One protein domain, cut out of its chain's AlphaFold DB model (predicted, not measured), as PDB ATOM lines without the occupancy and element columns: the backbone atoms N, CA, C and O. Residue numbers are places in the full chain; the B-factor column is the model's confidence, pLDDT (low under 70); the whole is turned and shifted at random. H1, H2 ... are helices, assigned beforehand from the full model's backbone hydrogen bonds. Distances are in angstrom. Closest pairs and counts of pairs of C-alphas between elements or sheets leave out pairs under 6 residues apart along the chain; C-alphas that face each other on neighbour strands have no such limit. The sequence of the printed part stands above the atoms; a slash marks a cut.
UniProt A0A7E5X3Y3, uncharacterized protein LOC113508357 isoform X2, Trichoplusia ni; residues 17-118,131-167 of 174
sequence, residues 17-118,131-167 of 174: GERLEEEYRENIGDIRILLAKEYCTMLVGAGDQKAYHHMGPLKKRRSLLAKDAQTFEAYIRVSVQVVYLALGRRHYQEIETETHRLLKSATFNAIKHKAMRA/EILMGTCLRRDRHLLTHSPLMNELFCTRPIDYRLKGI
ATOM      1  N   GLY A  17     107.387  85.843  85.910       87.81
ATOM      2  CA  GLY A  17     108.600  86.651  85.784       87.81
ATOM      3  C   GLY A  17     108.359  87.965  85.043       87.81
ATOM      4  O   GLY A  17     108.867  89.001  85.455       87.81
ATOM      5  N   GLU A  18     107.526  87.951  84.000       86.75
ATOM      6  CA  GLU A  18     107.207  89.170  83.249       86.75
ATOM      7  C   GLU A  18     106.437  90.198  84.081       86.75
ATOM      8  O   GLU A  18     106.737  91.387  83.998       86.75
ATOM      9  N   ARG A  19     105.491  89.748  84.916       90.56
ATOM     10  CA  ARG A  19     104.767  90.631  85.844       90.56
ATOM     11  C   ARG A  19     105.705  91.286  86.854       90.56
ATOM     12  O   ARG A  19     105.604  92.484  87.087       90.56
ATOM     13  N   LEU A  20     106.641  90.513  87.400       90.06
ATOM     14  CA  LEU A  20     107.625  91.019  88.352       90.06
ATOM     15  C   LEU A  20     108.570  92.052  87.710       90.06
ATOM     16  O   LEU A  20     108.903  93.065  88.316       90.06
ATOM     17  N   GLU A  21     109.006  91.812  86.474       87.81
ATOM     18  CA  GLU A  21     109.818  92.775  85.723       87.81
ATOM     19  C   GLU A  21     109.082  94.095  85.460       87.81
ATOM     20  O   GLU A  21     109.711  95.156  85.499       87.81
ATOM     21  N   GLU A  22     107.776  94.038  85.187       87.81
ATOM     22  CA  GLU A  22     106.952  95.234  85.008       87.81
ATOM     23  C   GLU A  22     106.848  96.031  86.309       87.81
ATOM     24  O   GLU A  22     107.127  97.226  86.315       87.81
ATOM     25  N   GLU A  23     106.582  95.358  87.430       90.25
ATOM     26  CA  GLU A  23     106.530  95.990  88.751       90.25
ATOM     27  C   GLU A  23     107.852  96.701  89.090       90.25
ATOM     28  O   GLU A  23     107.870  97.860  89.511       90.25
ATOM     29  N   TYR A  24     108.996  96.055  88.836       89.81
ATOM     30  CA  TYR A  24     110.296  96.707  89.013       89.81
ATOM     31  C   TYR A  24     110.486  97.905  88.083       89.81
ATOM     32  O   TYR A  24     111.065  98.912  88.499       89.81
ATOM     33  N   ARG A  25     110.020  97.822  86.833       89.38
ATOM     34  CA  ARG A  25     110.111  98.931  85.877       89.38
ATOM     35  C   ARG A  25     109.309 100.140  86.349       89.38
ATOM     36  O   ARG A  25     109.825 101.256  86.261       89.38
ATOM     37  N   GLU A  26     108.096  99.921  86.851       88.38
ATOM     38  CA  GLU A  26     107.224 100.961  87.401       88.38
ATOM     39  C   GLU A  26     107.853 101.603  88.640       88.38
ATOM     40  O   GLU A  26     108.107 102.810  88.640       88.38
ATOM     41  N   ASN A  27     108.259 100.792  89.622       90.75
ATOM     42  CA  ASN A  27     108.905 101.260  90.852       90.75
ATOM     43  C   ASN A  27     110.174 102.088  90.571       90.75
ATOM     44  O   ASN A  27     110.384 103.166  91.133       90.75
ATOM     45  N   ILE A  28     111.031 101.616  89.658       91.31
ATOM     46  CA  ILE A  28     112.231 102.352  89.231       91.31
ATOM     47  C   ILE A  28     111.848 103.619  88.451       91.31
ATOM     48  O   ILE A  28     112.565 104.619  88.496       91.31
ATOM     49  N   GLY A  29     110.745 103.596  87.705       90.25
ATOM     50  CA  GLY A  29     110.186 104.763  87.032       90.25
ATOM     51  C   GLY A  29     109.808 105.874  88.007       90.25
ATOM     52  O   GLY A  29     110.158 107.030  87.774       90.25
ATOM     53  N   ASP A  30     109.132 105.547  89.099       90.19
ATOM     54  CA  ASP A  30     108.661 106.546  90.063       90.19
ATOM     55  C   ASP A  30     109.820 107.218  90.798       90.19
ATOM     56  O   ASP A  30     109.891 108.447  90.877       90.19
ATOM     57  N   ILE A  31     110.815 106.434  91.218       91.25
ATOM     58  CA  ILE A  31     112.041 106.968  91.830       91.25
ATOM     59  C   ILE A  31     112.808 107.854  90.836       91.25
ATOM     60  O   ILE A  31     113.324 108.913  91.207       91.25
ATOM     61  N   ARG A  32     112.870 107.465  89.555       92.00
ATOM     62  CA  ARG A  32     113.522 108.284  88.523       92.00
ATOM     63  C   ARG A  32     112.824 109.623  88.318       92.00
ATOM     64  O   ARG A  32     113.526 110.602  88.098       92.00
ATOM     65  N   ILE A  33     111.498 109.701  88.426       91.69
ATOM     66  CA  ILE A  33     110.775 110.979  88.347       91.69
ATOM     67  C   ILE A  33     111.164 111.902  89.499       91.69
ATOM     68  O   ILE A  33     111.418 113.084  89.260       91.69
ATOM     69  N   LEU A  34     111.239 111.379  90.726       91.69
ATOM     70  CA  LEU A  34     111.649 112.169  91.890       91.69
ATOM     71  C   LEU A  34     113.059 112.730  91.691       91.69
ATOM     72  O   LEU A  34     113.284 113.931  91.834       91.69
ATOM     73  N   LEU A  35     113.991 111.880  91.258       93.00
ATOM     74  CA  LEU A  35     115.359 112.306  90.986       93.00
ATOM     75  C   LEU A  35     115.438 113.284  89.804       93.00
ATOM     76  O   LEU A  35     116.208 114.240  89.843       93.00
ATOM     77  N   ALA A  36     114.632 113.075  88.762       92.81
ATOM     78  CA  ALA A  36     114.572 113.947  87.597       92.81
ATOM     79  C   ALA A  36     114.073 115.347  87.950       92.81
ATOM     80  O   ALA A  36     114.636 116.331  87.472       92.81
ATOM     81  N   LYS A  37     113.056 115.447  88.810       91.38
ATOM     82  CA  LYS A  37     112.555 116.719  89.338       91.38
ATOM     83  C   LYS A  37     113.667 117.488  90.054       91.38
ATOM     84  O   LYS A  37     113.903 118.646  89.711       91.38
ATOM     85  N   GLU A  38     114.355 116.862  91.008       91.44
ATOM     86  CA  GLU A  38     115.428 117.526  91.767       91.44
ATOM     87  C   GLU A  38     116.595 117.920  90.856       91.44
ATOM     88  O   GLU A  38     117.072 119.057  90.884       91.44
ATOM     89  N   TYR A  39     116.988 117.018  89.954       93.06
ATOM     90  CA  TYR A  39     118.040 117.275  88.978       93.06
ATOM     91  C   TYR A  39     117.713 118.473  88.077       93.06
ATOM     92  O   TYR A  39     118.528 119.383  87.925       93.06
ATOM     93  N   CYS A  40     116.511 118.520  87.503       91.69
ATOM     94  CA  CYS A  40     116.119 119.624  86.636       91.69
ATOM     95  C   CYS A  40     115.923 120.930  87.405       91.69
ATOM     96  O   CYS A  40     116.273 121.980  86.875       91.69
ATOM     97  N   THR A  41     115.438 120.878  88.649       90.94
ATOM     98  CA  THR A  41     115.331 122.053  89.534       90.94
ATOM     99  C   THR A  41     116.701 122.686  89.770       90.94
ATOM    100  O   THR A  41     116.840 123.905  89.661       90.94
ATOM    101  N   MET A  42     117.728 121.861  90.002       90.75
ATOM    102  CA  MET A  42     119.118 122.307  90.098       90.75
ATOM    103  C   MET A  42     119.619 122.914  88.780       90.75
ATOM    104  O   MET A  42     120.210 123.990  88.806       90.75
ATOM    105  N   LEU A  43     119.357 122.273  87.633       89.56
ATOM    106  CA  LEU A  43     119.808 122.757  86.318       89.56
ATOM    107  C   LEU A  43     119.194 124.097  85.894       89.56
ATOM    108  O   LEU A  43     119.832 124.847  85.161       89.56
ATOM    109  N   VAL A  44     117.946 124.375  86.281       88.50
ATOM    110  CA  VAL A  44     117.286 125.653  85.957       88.50
ATOM    111  C   VAL A  44     117.464 126.700  87.058       88.50
ATOM    112  O   VAL A  44     117.124 127.865  86.852       88.50
ATOM    113  N   GLY A  45     117.978 126.307  88.226       88.56
ATOM    114  CA  GLY A  45     118.108 127.185  89.386       88.56
ATOM    115  C   GLY A  45     116.767 127.608  89.982       88.56
ATOM    116  O   GLY A  45     116.601 128.772  90.346       88.56
ATOM    117  N   ALA A  46     115.798 126.695  90.044       86.81
ATOM    118  CA  ALA A  46     114.493 126.947  90.653       86.81
ATOM    119  C   ALA A  46     114.490 126.648  92.164       86.81
ATOM    120  O   ALA A  46     115.397 126.000  92.689       86.81
ATOM    121  N   GLY A  47     113.462 127.139  92.865       85.81
ATOM    122  CA  GLY A  47     113.290 126.933  94.308       85.81
ATOM    123  C   GLY A  47     114.509 127.384  95.117       85.81
ATOM    124  O   GLY A  47     115.090 128.441  94.848       85.81
ATOM    125  N   ASP A  48     114.928 126.544  96.060       86.06
ATOM    126  CA  ASP A  48     116.060 126.803  96.957       86.06
ATOM    127  C   ASP A  48     117.409 126.883  96.218       86.06
ATOM    128  O   ASP A  48     118.364 127.495  96.695       86.06
ATOM    129  N   GLN A  49     117.485 126.345  94.995       86.81
ATOM    130  CA  GLN A  49     118.704 126.366  94.181       86.81
ATOM    131  C   GLN A  49     118.961 127.732  93.527       86.81
ATOM    132  O   GLN A  49     120.071 128.001  93.062       86.81
ATOM    133  N   LYS A  50     117.976 128.642  93.525       87.88
ATOM    134  CA  LYS A  50     118.075 129.973  92.898       87.88
ATOM    135  C   LYS A  50     119.241 130.806  93.433       87.88
ATOM    136  O   LYS A  50     119.889 131.538  92.672       87.88
ATOM    137  N   ALA A  51     119.530 130.697  94.731       86.88
ATOM    138  CA  ALA A  51     120.637 131.407  95.365       86.88
ATOM    139  C   ALA A  51     121.995 130.944  94.811       86.88
ATOM    140  O   ALA A  51     122.847 131.778  94.489       86.88
ATOM    141  N   TYR A  52     122.149 129.639  94.591       85.62
ATOM    142  CA  TYR A  52     123.403 128.998  94.186       85.62
ATOM    143  C   TYR A  52     123.602 128.932  92.668       85.62
ATOM    144  O   TYR A  52     124.736 128.886  92.195       85.62
ATOM    145  N   HIS A  53     122.522 128.992  91.887       87.81
ATOM    146  CA  HIS A  53     122.591 128.882  90.433       87.81
ATOM    147  C   HIS A  53     123.323 130.068  89.791       87.81
ATOM    148  O   HIS A  53     123.025 131.226  90.083       87.81
ATOM    149  N   HIS A  54     124.291 129.832  88.907       83.62
ATOM    150  CA  HIS A  54     125.095 130.912  88.318       83.62
ATOM    151  C   HIS A  54     124.327 131.756  87.299       83.62
ATOM    152  O   HIS A  54     124.676 132.922  87.118       83.62
ATOM    153  N   MET A  55     123.281 131.205  86.679       82.00
ATOM    154  CA  MET A  55     122.410 131.933  85.750       82.00
ATOM    155  C   MET A  55     121.233 132.582  86.481       82.00
ATOM    156  O   MET A  55     120.671 131.996  87.405       82.00
ATOM    157  N   GLY A  56     120.812 133.762  86.025       77.62
ATOM    158  CA  GLY A  56     119.574 134.402  86.464       77.62
ATOM    159  C   GLY A  56     119.440 135.835  85.935       77.62
ATOM    160  O   GLY A  56     120.450 136.426  85.561       77.62
ATOM    161  N   PRO A  57     118.230 136.427  85.945       73.69
ATOM    162  CA  PRO A  57     117.986 137.763  85.380       73.69
ATOM    163  C   PRO A  57     118.861 138.862  85.999       73.69
ATOM    164  O   PRO A  57     119.265 139.801  85.324       73.69
ATOM    165  N   LEU A  58     119.184 138.715  87.288       75.88
ATOM    166  CA  LEU A  58     119.994 139.660  88.063       75.88
ATOM    167  C   LEU A  58     121.480 139.261  88.141       75.88
ATOM    168  O   LEU A  58     122.292 139.991  88.703       75.88
ATOM    169  N   LYS A  59     121.857 138.094  87.601       79.62
ATOM    170  CA  LYS A  59     123.224 137.564  87.656       79.62
ATOM    171  C   LYS A  59     123.909 137.836  86.318       79.62
ATOM    172  O   LYS A  59     123.508 137.320  85.285       79.62
ATOM    173  N   LYS A  60     125.001 138.610  86.330       68.94
ATOM    174  CA  LYS A  60     125.784 138.954  85.119       68.94
ATOM    175  C   LYS A  60     126.615 137.788  84.551       68.94
ATOM    176  O   LYS A  60     127.411 137.988  83.638       68.94
ATOM    177  N   ARG A  61     126.494 136.580  85.110       74.31
ATOM    178  CA  ARG A  61     127.264 135.405  84.688       74.31
ATOM    179  C   ARG A  61     126.487 134.646  83.619       74.31
ATOM    180  O   ARG A  61     125.292 134.409  83.765       74.31
ATOM    181  N   ARG A  62     127.183 134.268  82.548       75.88
ATOM    182  CA  ARG A  62     126.679 133.360  81.515       75.88
ATOM    183  C   ARG A  62     127.288 131.976  81.719       75.88
ATOM    184  O   ARG A  62     128.375 131.856  82.283       75.88
ATOM    185  N   SER A  63     126.575 130.956  81.256       78.94
ATOM    186  CA  SER A  63     127.067 129.583  81.195       78.94
ATOM    187  C   SER A  63     128.274 129.542  80.260       78.94
ATOM    188  O   SER A  63     128.254 130.142  79.183       78.94
ATOM    189  N   LEU A  64     129.340 128.888  80.706       82.62
ATOM    190  CA  LEU A  64     130.573 128.700  79.955       82.62
ATOM    191  C   LEU A  64     130.774 127.200  79.807       82.62
ATOM    192  O   LEU A  64     131.115 126.529  80.779       82.62
ATOM    193  N   LEU A  65     130.612 126.697  78.582       82.12
ATOM    194  CA  LEU A  65     130.525 125.265  78.288       82.12
ATOM    195  C   LEU A  65     131.614 124.426  78.978       82.12
ATOM    196  O   LEU A  65     131.304 123.415  79.599       82.12
ATOM    197  N   ALA A  66     132.877 124.864  78.929       85.88
ATOM    198  CA  ALA A  66     133.994 124.146  79.547       85.88
ATOM    199  C   ALA A  66     133.925 124.123  81.086       85.88
ATOM    200  O   ALA A  66     134.170 123.091  81.710       85.88
ATOM    201  N   LYS A  67     133.564 125.252  81.707       87.75
ATOM    202  CA  LYS A  67     133.445 125.367  83.166       87.75
ATOM    203  C   LYS A  67     132.241 124.586  83.686       87.75
ATOM    204  O   LYS A  67     132.344 123.908  84.708       87.75
ATOM    205  N   ASP A  68     131.121 124.665  82.976       86.56
ATOM    206  CA  ASP A  68     129.902 123.939  83.320       86.56
ATOM    207  C   ASP A  68     130.127 122.430  83.181       86.56
ATOM    208  O   ASP A  68     129.776 121.679  84.087       86.56
ATOM    209  N   ALA A  69     130.825 121.986  82.127       87.81
ATOM    210  CA  ALA A  69     131.228 120.590  81.971       87.81
ATOM    211  C   ALA A  69     132.113 120.114  83.135       87.81
ATOM    212  O   ALA A  69     131.839 119.073  83.726       87.81
ATOM    213  N   GLN A  70     133.133 120.885  83.528       90.69
ATOM    214  CA  GLN A  70     133.991 120.526  84.664       90.69
ATOM    215  C   GLN A  70     133.203 120.430  85.978       90.69
ATOM    216  O   GLN A  70     133.387 119.485  86.748       90.69
ATOM    217  N   THR A  71     132.312 121.393  86.221       90.62
ATOM    218  CA  THR A  71     131.459 121.432  87.417       90.62
ATOM    219  C   THR A  71     130.504 120.240  87.440       90.62
ATOM    220  O   THR A  71     130.331 119.600  88.475       90.62
ATOM    221  N   PHE A  72     129.943 119.878  86.287       91.81
ATOM    222  CA  PHE A  72     129.064 118.725  86.141       91.81
ATOM    223  C   PHE A  72     129.787 117.391  86.393       91.81
ATOM    224  O   PHE A  72     129.265 116.523  87.092       91.81
ATOM    225  N   GLU A  73     131.024 117.234  85.913       93.38
ATOM    226  CA  GLU A  73     131.841 116.054  86.230       93.38
ATOM    227  C   GLU A  73     132.207 115.974  87.719       93.38
ATOM    228  O   GLU A  73     132.329 114.881  88.278       93.38
ATOM    229  N   ALA A  74     132.413 117.114  88.386       94.69
ATOM    230  CA  ALA A  74     132.623 117.145  89.832       94.69
ATOM    231  C   ALA A  74     131.350 116.730  90.587       94.69
ATOM    232  O   ALA A  74     131.420 115.893  91.484       94.69
ATOM    233  N   TYR A  75     130.186 117.238  90.170       94.00
ATOM    234  CA  TYR A  75     128.887 116.859  90.727       94.00
ATOM    235  C   TYR A  75     128.634 115.350  90.637       94.00
ATOM    236  O   TYR A  75     128.246 114.725  91.626       94.00
ATOM    237  N   ILE A  76     128.905 114.737  89.481       94.56
ATOM    238  CA  ILE A  76     128.753 113.289  89.308       94.56
ATOM    239  C   ILE A  76     129.684 112.522  90.248       94.56
ATOM    240  O   ILE A  76     129.233 111.602  90.924       94.56
ATOM    241  N   ARG A  77     130.957 112.923  90.348       95.31
ATOM    242  CA  ARG A  77     131.915 112.279  91.258       95.31
ATOM    243  C   ARG A  77     131.469 112.352  92.714       95.31
ATOM    244  O   ARG A  77     131.510 111.338  93.403       95.31
ATOM    245  N   VAL A  78     130.992 113.511  93.166       96.88
ATOM    246  CA  VAL A  78     130.439 113.661  94.520       96.88
ATOM    247  C   VAL A  78     129.203 112.782  94.701       96.88
ATOM    248  O   VAL A  78     129.107 112.083  95.703       96.88
ATOM    249  N   SER A  79     128.299 112.741  93.720       96.12
ATOM    250  CA  SER A  79     127.089 111.907  93.774       96.12
ATOM    251  C   SER A  79     127.424 110.421  93.940       96.12
ATOM    252  O   SER A  79     126.846 109.749  94.792       96.12
ATOM    253  N   VAL A  80     128.410 109.917  93.189       96.75
ATOM    254  CA  VAL A  80     128.906 108.537  93.324       96.75
ATOM    255  C   VAL A  80     129.451 108.284  94.733       96.75
ATOM    256  O   VAL A  80     129.112 107.273  95.343       96.75
ATOM    257  N   GLN A  81     130.241 109.213  95.281       97.12
ATOM    258  CA  GLN A  81     130.790 109.089  96.636       97.12
ATOM    259  C   GLN A  81     129.711 109.137  97.720       97.12
ATOM    260  O   GLN A  81     129.780 108.368  98.672       97.12
ATOM    261  N   VAL A  82     128.683 109.976  97.570       97.06
ATOM    262  CA  VAL A  82     127.538 110.010  98.493       97.06
ATOM    263  C   VAL A  82     126.824 108.658  98.500       97.06
ATOM    264  O   VAL A  82     126.564 108.104  99.565       97.06
ATOM    265  N   VAL A  83     126.553 108.077  97.329       96.38
ATOM    266  CA  VAL A  83     125.887 106.768  97.252       96.38
ATOM    267  C   VAL A  83     126.767 105.651  97.826       96.38
ATOM    268  O   VAL A  83     126.269 104.779  98.537       96.38
ATOM    269  N   TYR A  84     128.069 105.673  97.548       97.31
ATOM    270  CA  TYR A  84     128.998 104.646  98.013       97.31
ATOM    271  C   TYR A  84     129.274 104.735  99.521       97.31
ATOM    272  O   TYR A  84     129.079 103.760 100.246       97.31
ATOM    273  N   LEU A  85     129.692 105.908 100.001       96.56
ATOM    274  CA  LEU A  85     130.123 106.119 101.383       96.56
ATOM    275  C   LEU A  85     128.941 106.411 102.307       96.56
ATOM    276  O   LEU A  85     128.750 105.710 103.296       96.56
ATOM    277  N   ALA A  86     128.138 107.431 101.990       96.31
ATOM    278  CA  ALA A  86     127.106 107.917 102.906       96.31
ATOM    279  C   ALA A  86     125.879 106.996 102.947       96.31
ATOM    280  O   ALA A  86     125.319 106.769 104.014       96.31
ATOM    281  N   LEU A  87     125.482 106.422 101.805       95.50
ATOM    282  CA  LEU A  87     124.384 105.445 101.749       95.50
ATOM    283  C   LEU A  87     124.854 103.993 101.942       95.50
ATOM    284  O   LEU A  87     124.040 103.072 101.838       95.50
ATOM    285  N   GLY A  88     126.153 103.777 102.187       94.94
ATOM    286  CA  GLY A  88     126.739 102.468 102.492       94.94
ATOM    287  C   GLY A  88     126.543 101.410 101.402       94.94
ATOM    288  O   GLY A  88     126.496 100.211 101.699       94.94
ATOM    289  N   ARG A  89     126.365 101.817 100.137       95.00
ATOM    290  CA  ARG A  89     126.121 100.873  99.042       95.00
ATOM    291  C   ARG A  89     127.421 100.197  98.629       95.00
ATOM    292  O   ARG A  89     128.447 100.827  98.410       95.00
ATOM    293  N   ARG A  90     127.358  98.876  98.491       88.94
ATOM    294  CA  ARG A  90     128.469  98.056  97.999       88.94
ATOM    295  C   ARG A  90     128.485  98.109  96.468       88.94
ATOM    296  O   ARG A  90     127.420  98.262  95.872       88.94
ATOM    297  N   HIS A  91     129.656  97.900  95.863       92.44
ATOM    298  CA  HIS A  91     129.897  97.875  94.406       92.44
ATOM    299  C   HIS A  91     130.033  99.266  93.748       92.44
ATOM    300  O   HIS A  91     129.116  99.800  93.130       92.44
ATOM    301  N   TYR A  92     131.224  99.859  93.893       92.75
ATOM    302  CA  TYR A  92     131.537 101.212  93.416       92.75
ATOM    303  C   TYR A  92     131.367 101.388  91.896       92.75
ATOM    304  O   TYR A  92     130.826 102.396  91.451       92.75
ATOM    305  N   GLN A  93     131.809 100.412  91.097       90.94
ATOM    306  CA  GLN A  93     131.802 100.511  89.631       90.94
ATOM    307  C   GLN A  93     130.376 100.536  89.066       90.94
ATOM    308  O   GLN A  93     130.073 101.279  88.132       90.94
ATOM    309  N   GLU A  94     129.481  99.749  89.652       89.81
ATOM    310  CA  GLU A  94     128.068  99.690  89.312       89.81
ATOM    311  C   GLU A  94     127.369 100.999  89.676       89.81
ATOM    312  O   GLU A  94     126.613 101.533  88.865       89.81
ATOM    313  N   ILE A  95     127.673 101.561  90.850       93.94
ATOM    314  CA  ILE A  95     127.170 102.877  91.263       93.94
ATOM    315  C   ILE A  95     127.621 103.957  90.274       93.94
ATOM    316  O   ILE A  95     126.805 104.762  89.820       93.94
ATOM    317  N   GLU A  96     128.907 103.975  89.917       94.12
ATOM    318  CA  GLU A  96     129.470 104.928  88.959       94.12
ATOM    319  C   GLU A  96     128.804 104.801  87.579       94.12
ATOM    320  O   GLU A  96     128.357 105.798  87.000       94.12
ATOM    321  N   THR A  97     128.651 103.570  87.085       90.81
ATOM    322  CA  THR A  97     128.000 103.276  85.801       90.81
ATOM    323  C   THR A  97     126.546 103.745  85.799       90.81
ATOM    324  O   THR A  97     126.131 104.447  84.873       90.81
ATOM    325  N   GLU A  98     125.777 103.416  86.838       91.00
ATOM    326  CA  GLU A  98     124.368 103.799  86.941       91.00
ATOM    327  C   GLU A  98     124.186 105.313  87.108       91.00
ATOM    328  O   GLU A  98     123.325 105.908  86.458       91.00
ATOM    329  N   THR A  99     125.045 105.974  87.885       93.94
ATOM    330  CA  THR A  99     125.005 107.436  88.061       93.94
ATOM    331  C   THR A  99     125.274 108.151  86.736       93.94
ATOM    332  O   THR A  99     124.542 109.066  86.348       93.94
ATOM    333  N   HIS A 100     126.278 107.693  85.980       93.06
ATOM    334  CA  HIS A 100     126.544 108.208  84.639       93.06
ATOM    335  C   HIS A 100     125.394 107.917  83.672       93.06
ATOM    336  O   HIS A 100     125.048 108.786  82.871       93.06
ATOM    337  N   ARG A 101     124.788 106.725  83.732       90.81
ATOM    338  CA  ARG A 101     123.642 106.359  82.889       90.81
ATOM    339  C   ARG A 101     122.455 107.290  83.120       90.81
ATOM    340  O   ARG A 101     121.838 107.699  82.148       90.81
ATOM    341  N   LEU A 102     122.148 107.641  84.368       92.56
ATOM    342  CA  LEU A 102     121.009 108.498  84.709       92.56
ATOM    343  C   LEU A 102     121.226 109.965  84.306       92.56
ATOM    344  O   LEU A 102     120.321 110.600  83.758       92.56
ATOM    345  N   LEU A 103     122.423 110.500  84.569       92.69
ATOM    346  CA  LEU A 103     122.708 111.933  84.447       92.69
ATOM    347  C   LEU A 103     123.246 112.350  83.073       92.69
ATOM    348  O   LEU A 103     123.029 113.491  82.669       92.69
ATOM    349  N   LYS A 104     123.912 111.459  82.329       90.38
ATOM    350  CA  LYS A 104     124.474 111.768  81.003       90.38
ATOM    351  C   LYS A 104     123.620 111.195  79.883       90.38
ATOM    352  O   LYS A 104     123.107 110.083  79.970       90.38
ATOM    353  N   SER A 105     123.523 111.935  78.780       86.31
ATOM    354  CA  SER A 105     122.998 111.367  77.537       86.31
ATOM    355  C   SER A 105     123.961 110.308  76.982       86.31
ATOM    356  O   SER A 105     125.146 110.271  77.328       86.31
ATOM    357  N   ALA A 106     123.466 109.445  76.092       78.94
ATOM    358  CA  ALA A 106     124.280 108.388  75.486       78.94
ATOM    359  C   ALA A 106     125.525 108.934  74.762       78.94
ATOM    360  O   ALA A 106     126.572 108.292  74.784       78.94
ATOM    361  N   THR A 107     125.427 110.128  74.172       78.12
ATOM    362  CA  THR A 107     126.528 110.792  73.462       78.12
ATOM    363  C   THR A 107     127.661 111.177  74.411       78.12
ATOM    364  O   THR A 107     128.822 110.908  74.114       78.12
ATOM    365  N   PHE A 108     127.334 111.736  75.581       79.06
ATOM    366  CA  PHE A 108     128.318 112.267  76.534       79.06
ATOM    367  C   PHE A 108     128.760 111.256  77.608       79.06
ATOM    368  O   PHE A 108     129.592 111.569  78.460       79.06
ATOM    369  N   ASN A 109     128.233 110.028  77.595       80.81
ATOM    370  CA  ASN A 109     128.584 109.006  78.579       80.81
ATOM    371  C   ASN A 109     129.914 108.301  78.242       80.81
ATOM    372  O   ASN A 109     129.945 107.229  77.639       80.81
ATOM    373  N   ALA A 110     131.024 108.892  78.689       75.12
ATOM    374  CA  ALA A 110     132.374 108.360  78.485       75.12
ATOM    375  C   ALA A 110     132.608 106.962  79.095       75.12
ATOM    376  O   ALA A 110     133.375 106.185  78.531       75.12
ATOM    377  N   ILE A 111     131.940 106.612  80.203       73.62
ATOM    378  CA  ILE A 111     132.077 105.287  80.835       73.62
ATOM    379  C   ILE A 111     131.491 104.212  79.928       73.62
ATOM    380  O   ILE A 111     132.141 103.199  79.674       73.62
ATOM    381  N   LYS A 112     130.310 104.470  79.354       70.00
ATOM    382  CA  LYS A 112     129.703 103.580  78.361       70.00
ATOM    383  C   LYS A 112     130.616 103.390  77.149       70.00
ATOM    384  O   LYS A 112     130.826 102.261  76.718       70.00
ATOM    385  N   HIS A 113     131.197 104.474  76.629       68.12
ATOM    386  CA  HIS A 113     132.130 104.401  75.497       68.12
ATOM    387  C   HIS A 113     133.408 103.632  75.842       68.12
ATOM    388  O   HIS A 113     133.884 102.852  75.024       68.12
ATOM    389  N   LYS A 114     133.951 103.803  77.054       69.06
ATOM    390  CA  LYS A 114     135.122 103.054  77.528       69.06
ATOM    391  C   LYS A 114     134.816 101.561  77.653       69.06
ATOM    392  O   LYS A 114     135.601 100.752  77.171       69.06
ATOM    393  N   ALA A 115     133.670 101.200  78.229       66.62
ATOM    394  CA  ALA A 115     133.228  99.810  78.342       66.62
ATOM    395  C   ALA A 115     133.011  99.162  76.962       66.62
ATOM    396  O   ALA A 115     133.476  98.048  76.734       66.62
ATOM    397  N   MET A 116     132.387  99.888  76.028       62.59
ATOM    398  CA  MET A 116     132.142  99.428  74.656       62.59
ATOM    399  C   MET A 116     133.427  99.309  73.824       62.59
ATOM    400  O   MET A 116     133.515  98.444  72.966       62.59
ATOM    401  N   ARG A 117     134.441 100.149  74.074       61.66
ATOM    402  CA  ARG A 117     135.765 100.026  73.439       61.66
ATOM    403  C   ARG A 117     136.600  98.886  74.022       61.66
ATOM    404  O   ARG A 117     137.368  98.278  73.291       61.66
ATOM    405  N   ALA A 118     136.469  98.619  75.322       59.31
ATOM    406  CA  ALA A 118     137.164  97.521  75.991       59.31
ATOM    407  C   ALA A 118     136.607  96.142  75.595       59.31
ATOM    408  O   ALA A 118     137.345  95.163  75.603       59.31
ATOM    409  N   GLU A 131     116.148  97.691  79.115       79.81
ATOM    410  CA  GLU A 131     114.842  98.333  78.910       79.81
ATOM    411  C   GLU A 131     114.177  98.712  80.239       79.81
ATOM    412  O   GLU A 131     113.724  99.845  80.391       79.81
ATOM    413  N   ILE A 132     114.198  97.820  81.236       85.31
ATOM    414  CA  ILE A 132     113.688  98.093  82.588       85.31
ATOM    415  C   ILE A 132     114.438  99.274  83.220       85.31
ATOM    416  O   ILE A 132     113.817 100.206  83.726       85.31
ATOM    417  N   LEU A 133     115.774  99.277  83.139       85.75
ATOM    418  CA  LEU A 133     116.610 100.335  83.713       85.75
ATOM    419  C   LEU A 133     116.437 101.686  83.004       85.75
ATOM    420  O   LEU A 133     116.468 102.737  83.653       85.75
ATOM    421  N   MET A 134     116.312 101.687  81.673       82.94
ATOM    422  CA  MET A 134     116.161 102.909  80.872       82.94
ATOM    423  C   MET A 134     114.728 103.446  80.871       82.94
ATOM    424  O   MET A 134     114.546 104.644  80.650       82.94
ATOM    425  N   GLY A 135     113.744 102.587  81.133       83.81
ATOM    426  CA  GLY A 135     112.326 102.909  81.086       83.81
ATOM    427  C   GLY A 135     111.808 103.212  79.684       83.81
ATOM    428  O   GLY A 135     112.503 103.085  78.676       83.81
ATOM    429  N   THR A 136     110.553 103.647  79.635       84.44
ATOM    430  CA  THR A 136     109.806 103.913  78.396       84.44
ATOM    431  C   THR A 136     109.983 105.339  77.874       84.44
ATOM    432  O   THR A 136     109.674 105.623  76.722       84.44
ATOM    433  N   CYS A 137     110.510 106.241  78.700       84.50
ATOM    434  CA  CYS A 137     110.548 107.677  78.430       84.50
ATOM    435  C   CYS A 137     111.753 108.134  77.596       84.50
ATOM    436  O   CYS A 137     111.881 109.317  77.282       84.50
ATOM    437  N   LEU A 138     112.671 107.230  77.243       81.12
ATOM    438  CA  LEU A 138     113.915 107.586  76.570       81.12
ATOM    439  C   LEU A 138     113.676 108.055  75.125       81.12
ATOM    440  O   LEU A 138     113.401 107.250  74.238       81.12
ATOM    441  N   ARG A 139     113.895 109.347  74.860       75.88
ATOM    442  CA  ARG A 139     113.856 109.905  73.499       75.88
ATOM    443  C   ARG A 139     115.176 109.618  72.783       75.88
ATOM    444  O   ARG A 139     116.233 110.036  73.260       75.88
ATOM    445  N   ARG A 140     115.131 108.917  71.645       70.25
ATOM    446  CA  ARG A 140     116.325 108.548  70.855       70.25
ATOM    447  C   ARG A 140     116.563 109.485  69.659       70.25
ATOM    448  O   ARG A 140     117.632 109.452  69.063       70.25
ATOM    449  N   ASP A 141     115.611 110.367  69.359       58.31
ATOM    450  CA  ASP A 141     115.388 110.820  67.977       58.31
ATOM    451  C   ASP A 141     116.009 112.189  67.643       58.31
ATOM    452  O   ASP A 141     115.795 112.719  66.556       58.31
ATOM    453  N   ARG A 142     116.752 112.826  68.563       59.91
ATOM    454  CA  ARG A 142     117.247 114.202  68.360       59.91
ATOM    455  C   ARG A 142     118.704 114.374  68.771       59.91
ATOM    456  O   ARG A 142     118.992 114.684  69.922       59.91
ATOM    457  N   HIS A 143     119.619 114.262  67.806       60.28
ATOM    458  CA  HIS A 143     121.058 114.469  68.022       60.28
ATOM    459  C   HIS A 143     121.389 115.834  68.656       60.28
ATOM    460  O   HIS A 143     122.215 115.892  69.562       60.28
ATOM    461  N   LEU A 144     120.698 116.906  68.247       59.28
ATOM    462  CA  LEU A 144     120.939 118.276  68.730       59.28
ATOM    463  C   LEU A 144     120.253 118.612  70.068       59.28
ATOM    464  O   LEU A 144     120.611 119.597  70.702       59.28
ATOM    465  N   LEU A 145     119.286 117.803  70.514       66.38
ATOM    466  CA  LEU A 145     118.529 118.001  71.760       66.38
ATOM    467  C   LEU A 145     118.548 116.717  72.597       66.38
ATOM    468  O   LEU A 145     117.517 116.237  73.072       66.38
ATOM    469  N   THR A 146     119.731 116.114  72.726       76.38
ATOM    470  CA  THR A 146     119.896 114.882  73.496       76.38
ATOM    471  C   THR A 146     119.825 115.186  74.988       76.38
ATOM    472  O   THR A 146     120.771 115.685  75.594       76.38
ATOM    473  N   HIS A 147     118.696 114.845  75.595       85.81
ATOM    474  CA  HIS A 147     118.497 114.914  77.036       85.81
ATOM    475  C   HIS A 147     119.087 113.692  77.748       85.81
ATOM    476  O   HIS A 147     119.203 112.603  77.173       85.81
ATOM    477  N   SER A 148     119.463 113.863  79.018       89.75
ATOM    478  CA  SER A 148     119.782 112.720  79.873       89.75
ATOM    479  C   SER A 148     118.530 111.870  80.128       89.75
ATOM    480  O   SER A 148     117.408 112.376  80.006       89.75
ATOM    481  N   PRO A 149     118.675 110.586  80.503       90.81
ATOM    482  CA  PRO A 149     117.528 109.758  80.862       90.81
ATOM    483  C   PRO A 149     116.644 110.370  81.948       90.81
ATOM    484  O   PRO A 149     115.428 110.312  81.816       90.81
ATOM    485  N   LEU A 150     117.220 111.035  82.956       92.06
ATOM    486  CA  LEU A 150     116.422 111.744  83.960       92.06
ATOM    487  C   LEU A 150     115.623 112.908  83.367       92.06
ATOM    488  O   LEU A 150     114.427 113.003  83.604       92.06
ATOM    489  N   MET A 151     116.234 113.765  82.546       91.31
ATOM    490  CA  MET A 151     115.493 114.863  81.910       91.31
ATOM    491  C   MET A 151     114.318 114.349  81.067       91.31
ATOM    492  O   MET A 151     113.248 114.951  81.064       91.31
ATOM    493  N   ASN A 152     114.501 113.219  80.384       90.06
ATOM    494  CA  ASN A 152     113.454 112.594  79.583       90.06
ATOM    495  C   ASN A 152     112.239 112.130  80.408       90.06
ATOM    496  O   ASN A 152     111.125 112.183  79.895       90.06
ATOM    497  N   GLU A 153     112.414 111.733  81.672       89.81
ATOM    498  CA  GLU A 153     111.297 111.332  82.545       89.81
ATOM    499  C   GLU A 153     110.312 112.479  82.807       89.81
ATOM    500  O   GLU A 153     109.107 112.249  82.873       89.81
ATOM    501  N   LEU A 154     110.781 113.732  82.892       87.62
ATOM    502  CA  LEU A 154     109.892 114.883  83.108       87.62
ATOM    503  C   LEU A 154     109.036 115.224  81.889       87.62
ATOM    504  O   LEU A 154     107.908 115.691  82.050       87.62
ATOM    505  N   PHE A 155     109.571 115.000  80.689       84.00
ATOM    506  CA  PHE A 155     108.880 115.247  79.420       84.00
ATOM    507  C   PHE A 155     108.201 113.990  78.869       84.00
ATOM    508  O   PHE A 155     107.800 113.957  77.703       84.00
ATOM    509  N   CYS A 156     108.109 112.946  79.687       85.81
ATOM    510  CA  CYS A 156     107.502 111.693  79.302       85.81
ATOM    511  C   CYS A 156     105.983 111.821  79.208       85.81
ATOM    512  O   CYS A 156     105.345 112.440  80.057       85.81
ATOM    513  N   THR A 157     105.400 111.187  78.195       82.44
ATOM    514  CA  THR A 157     103.949 111.160  77.970       82.44
ATOM    515  C   THR A 157     103.228 110.096  78.799       82.44
ATOM    516  O   THR A 157     102.010 109.970  78.687       82.44
ATOM    517  N   ARG A 158     103.945 109.317  79.622       84.62
ATOM    518  CA  ARG A 158     103.326 108.303  80.486       84.62
ATOM    519  C   ARG A 158     102.475 108.960  81.583       84.62
ATOM    520  O   ARG A 158     102.813 110.063  82.018       84.62
ATOM    521  N   PRO A 159     101.413 108.296  82.068       82.81
ATOM    522  CA  PRO A 159     100.690 108.767  83.241       82.81
ATOM    523  C   PRO A 159     101.642 108.770  84.441       82.81
ATOM    524  O   PRO A 159     102.273 107.762  84.754       82.81
ATOM    525  N   ILE A 160     101.781 109.929  85.077       82.38
ATOM    526  CA  ILE A 160     102.606 110.121  86.270       82.38
ATOM    527  C   ILE A 160     101.693 110.629  87.371       82.38
ATOM    528  O   ILE A 160     100.975 111.610  87.162       82.38
ATOM    529  N   ASP A 161     101.764 110.011  88.547       85.31
ATOM    530  CA  ASP A 161     101.088 110.530  89.728       85.31
ATOM    531  C   ASP A 161     101.630 111.930  90.062       85.31
ATOM    532  O   ASP A 161     102.808 112.123  90.378       85.31
ATOM    533  N   TYR A 162     100.767 112.941  89.975       82.06
ATOM    534  CA  TYR A 162     101.135 114.326  90.254       82.06
ATOM    535  C   TYR A 162     101.550 114.529  91.716       82.06
ATOM    536  O   TYR A 162     102.315 115.452  92.000       82.06
ATOM    537  N   ARG A 163     101.117 113.652  92.634       85.69
ATOM    538  CA  ARG A 163     101.546 113.671  94.037       85.69
ATOM    539  C   ARG A 163     103.047 113.440  94.149       85.69
ATOM    540  O   ARG A 163     103.692 114.171  94.890       85.69
ATOM    541  N   LEU A 164     103.620 112.539  93.340       85.94
ATOM    542  CA  LEU A 164     105.074 112.327  93.274       85.94
ATOM    543  C   LEU A 164     105.806 113.604  92.842       85.94
ATOM    544  O   LEU A 164     106.816 113.972  93.436       85.94
ATOM    545  N   LYS A 165     105.275 114.336  91.853       81.12
ATOM    546  CA  LYS A 165     105.847 115.633  91.437       81.12
ATOM    547  C   LYS A 165     105.706 116.710  92.518       81.12
ATOM    548  O   LYS A 165     106.548 117.604  92.599       81.12
ATOM    549  N   GLY A 166     104.653 116.626  93.330       83.81
ATOM    550  CA  GLY A 166     104.347 117.558  94.409       83.81
ATOM    551  C   GLY A 166     105.155 117.348  95.690       83.81
ATOM    552  O   GLY A 166     105.184 118.262  96.516       83.81
ATOM    553  N   ILE A 167     105.836 116.204  95.857       86.50
ATOM    554  CA  ILE A 167     106.657 115.919  97.046       86.50
ATOM    555  C   ILE A 167     107.671 117.049  97.265       86.50
ATOM    556  O   ILE A 167     108.437 117.395  96.364       86.50
TER     557      ILE A 167
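AT A GLANCE: This is residues 17 to 118 and 131 to 167 of the 174 residues of the protein "uncharacterized protein LOC113508357 isoform X2" of Trichoplusia ni (UniProt A0A7E5X3Y3). One long helix, H1, makes the longest axis, and three short helices pack on it: H6 on its residues 21 to 28, and H7 and H8 on overlapping stretches farther along, residues 32 to 40 and 30 to 37. A second long helix, H3, runs apart from H1; H4 folds back on residues 76 to 84 of H3 in a steep hairpin, and H7 touches both H1 and residues 101 to 103 of H4. The printed part has 139 residues with eight named helices, H1 to H8 in order along it, and no named strand; the class is all helix. The whole is compact, with a radius of gyration of the C-alphas of 16.3 A and spans of 55 by 41 by 36 A.

IN THESE COORDINATES: H1, residues 17 to 44, begins at C-alpha 17 (108.600, 86.651, 85.784) and is 40.0 A long. H2 is residues 47 to 50. H3, residues 65 to 86, begins at C-alpha 65 (130.525, 125.265, 78.288) and is 30.3 A long. H4, residues 92 to 103, is 16.5 A long, and H5, residues 110 to 118, is 12.1 A long. H6 is residues 131 to 134, H7 residues 149 to 154, and H8 residues 162 to 166, ending at C-alpha 166 (104.347, 117.558, 94.409).

HOW THE PARTS SIT: H1 is the hub, touching four helices. H1 and H2 only just touch, only at the corner by their link, with 3 pairs of C-alphas within 8 A; the closest are those of Met 42 and Gln 49, 5.8 A apart. H6 touches H1 with the C-alphas of Arg 25 and Ile 132 closest, at 4.9 A. H7 touches H1 about perpendicular, at 82 degrees, with the C-alphas of Ala 36 and Leu 150 closest, at 4.6 A. H8 touches H1 with the C-alphas of Leu 34 and Leu 164 closest, at 6.7 A. H7 also touches H4 at a steep tilt of 44 degrees, the same way, with the C-alphas of Leu 102 and Pro 149 closest, at 5.3 A. H3 and H4 form a hairpin and touch at a steep tilt of 45 degrees, opposite ways; their closest C-alphas, of Val 80 and Glu 96, are 5.7 A apart. H4 and H5 only just touch, with 3 pairs of C-alphas within 8 A, the closest being those of Thr 97 and Ile 111 at 6.7 A. H1 and H3 are apart. Every O i to N i+4 pair is within hydrogen-bond range in H1, H3, H4, H5 and H8, and 1 of 2 in H7; H2 and H6 are too short for such a pair.

THE WHOLE: The two C-alphas farthest apart, of Gly 17 and Lys 60, are 55.1 A apart. Residues 119 to 130 are not printed, and C-alphas 118 and 131 are 22.5 A apart across this cut. The links H2 to H3 and H6 to H7 are long. The mean pLDDT of the printed part is 85.5; it is under 70 at residue 60, residues 113 to 118 and residues 141 to 145.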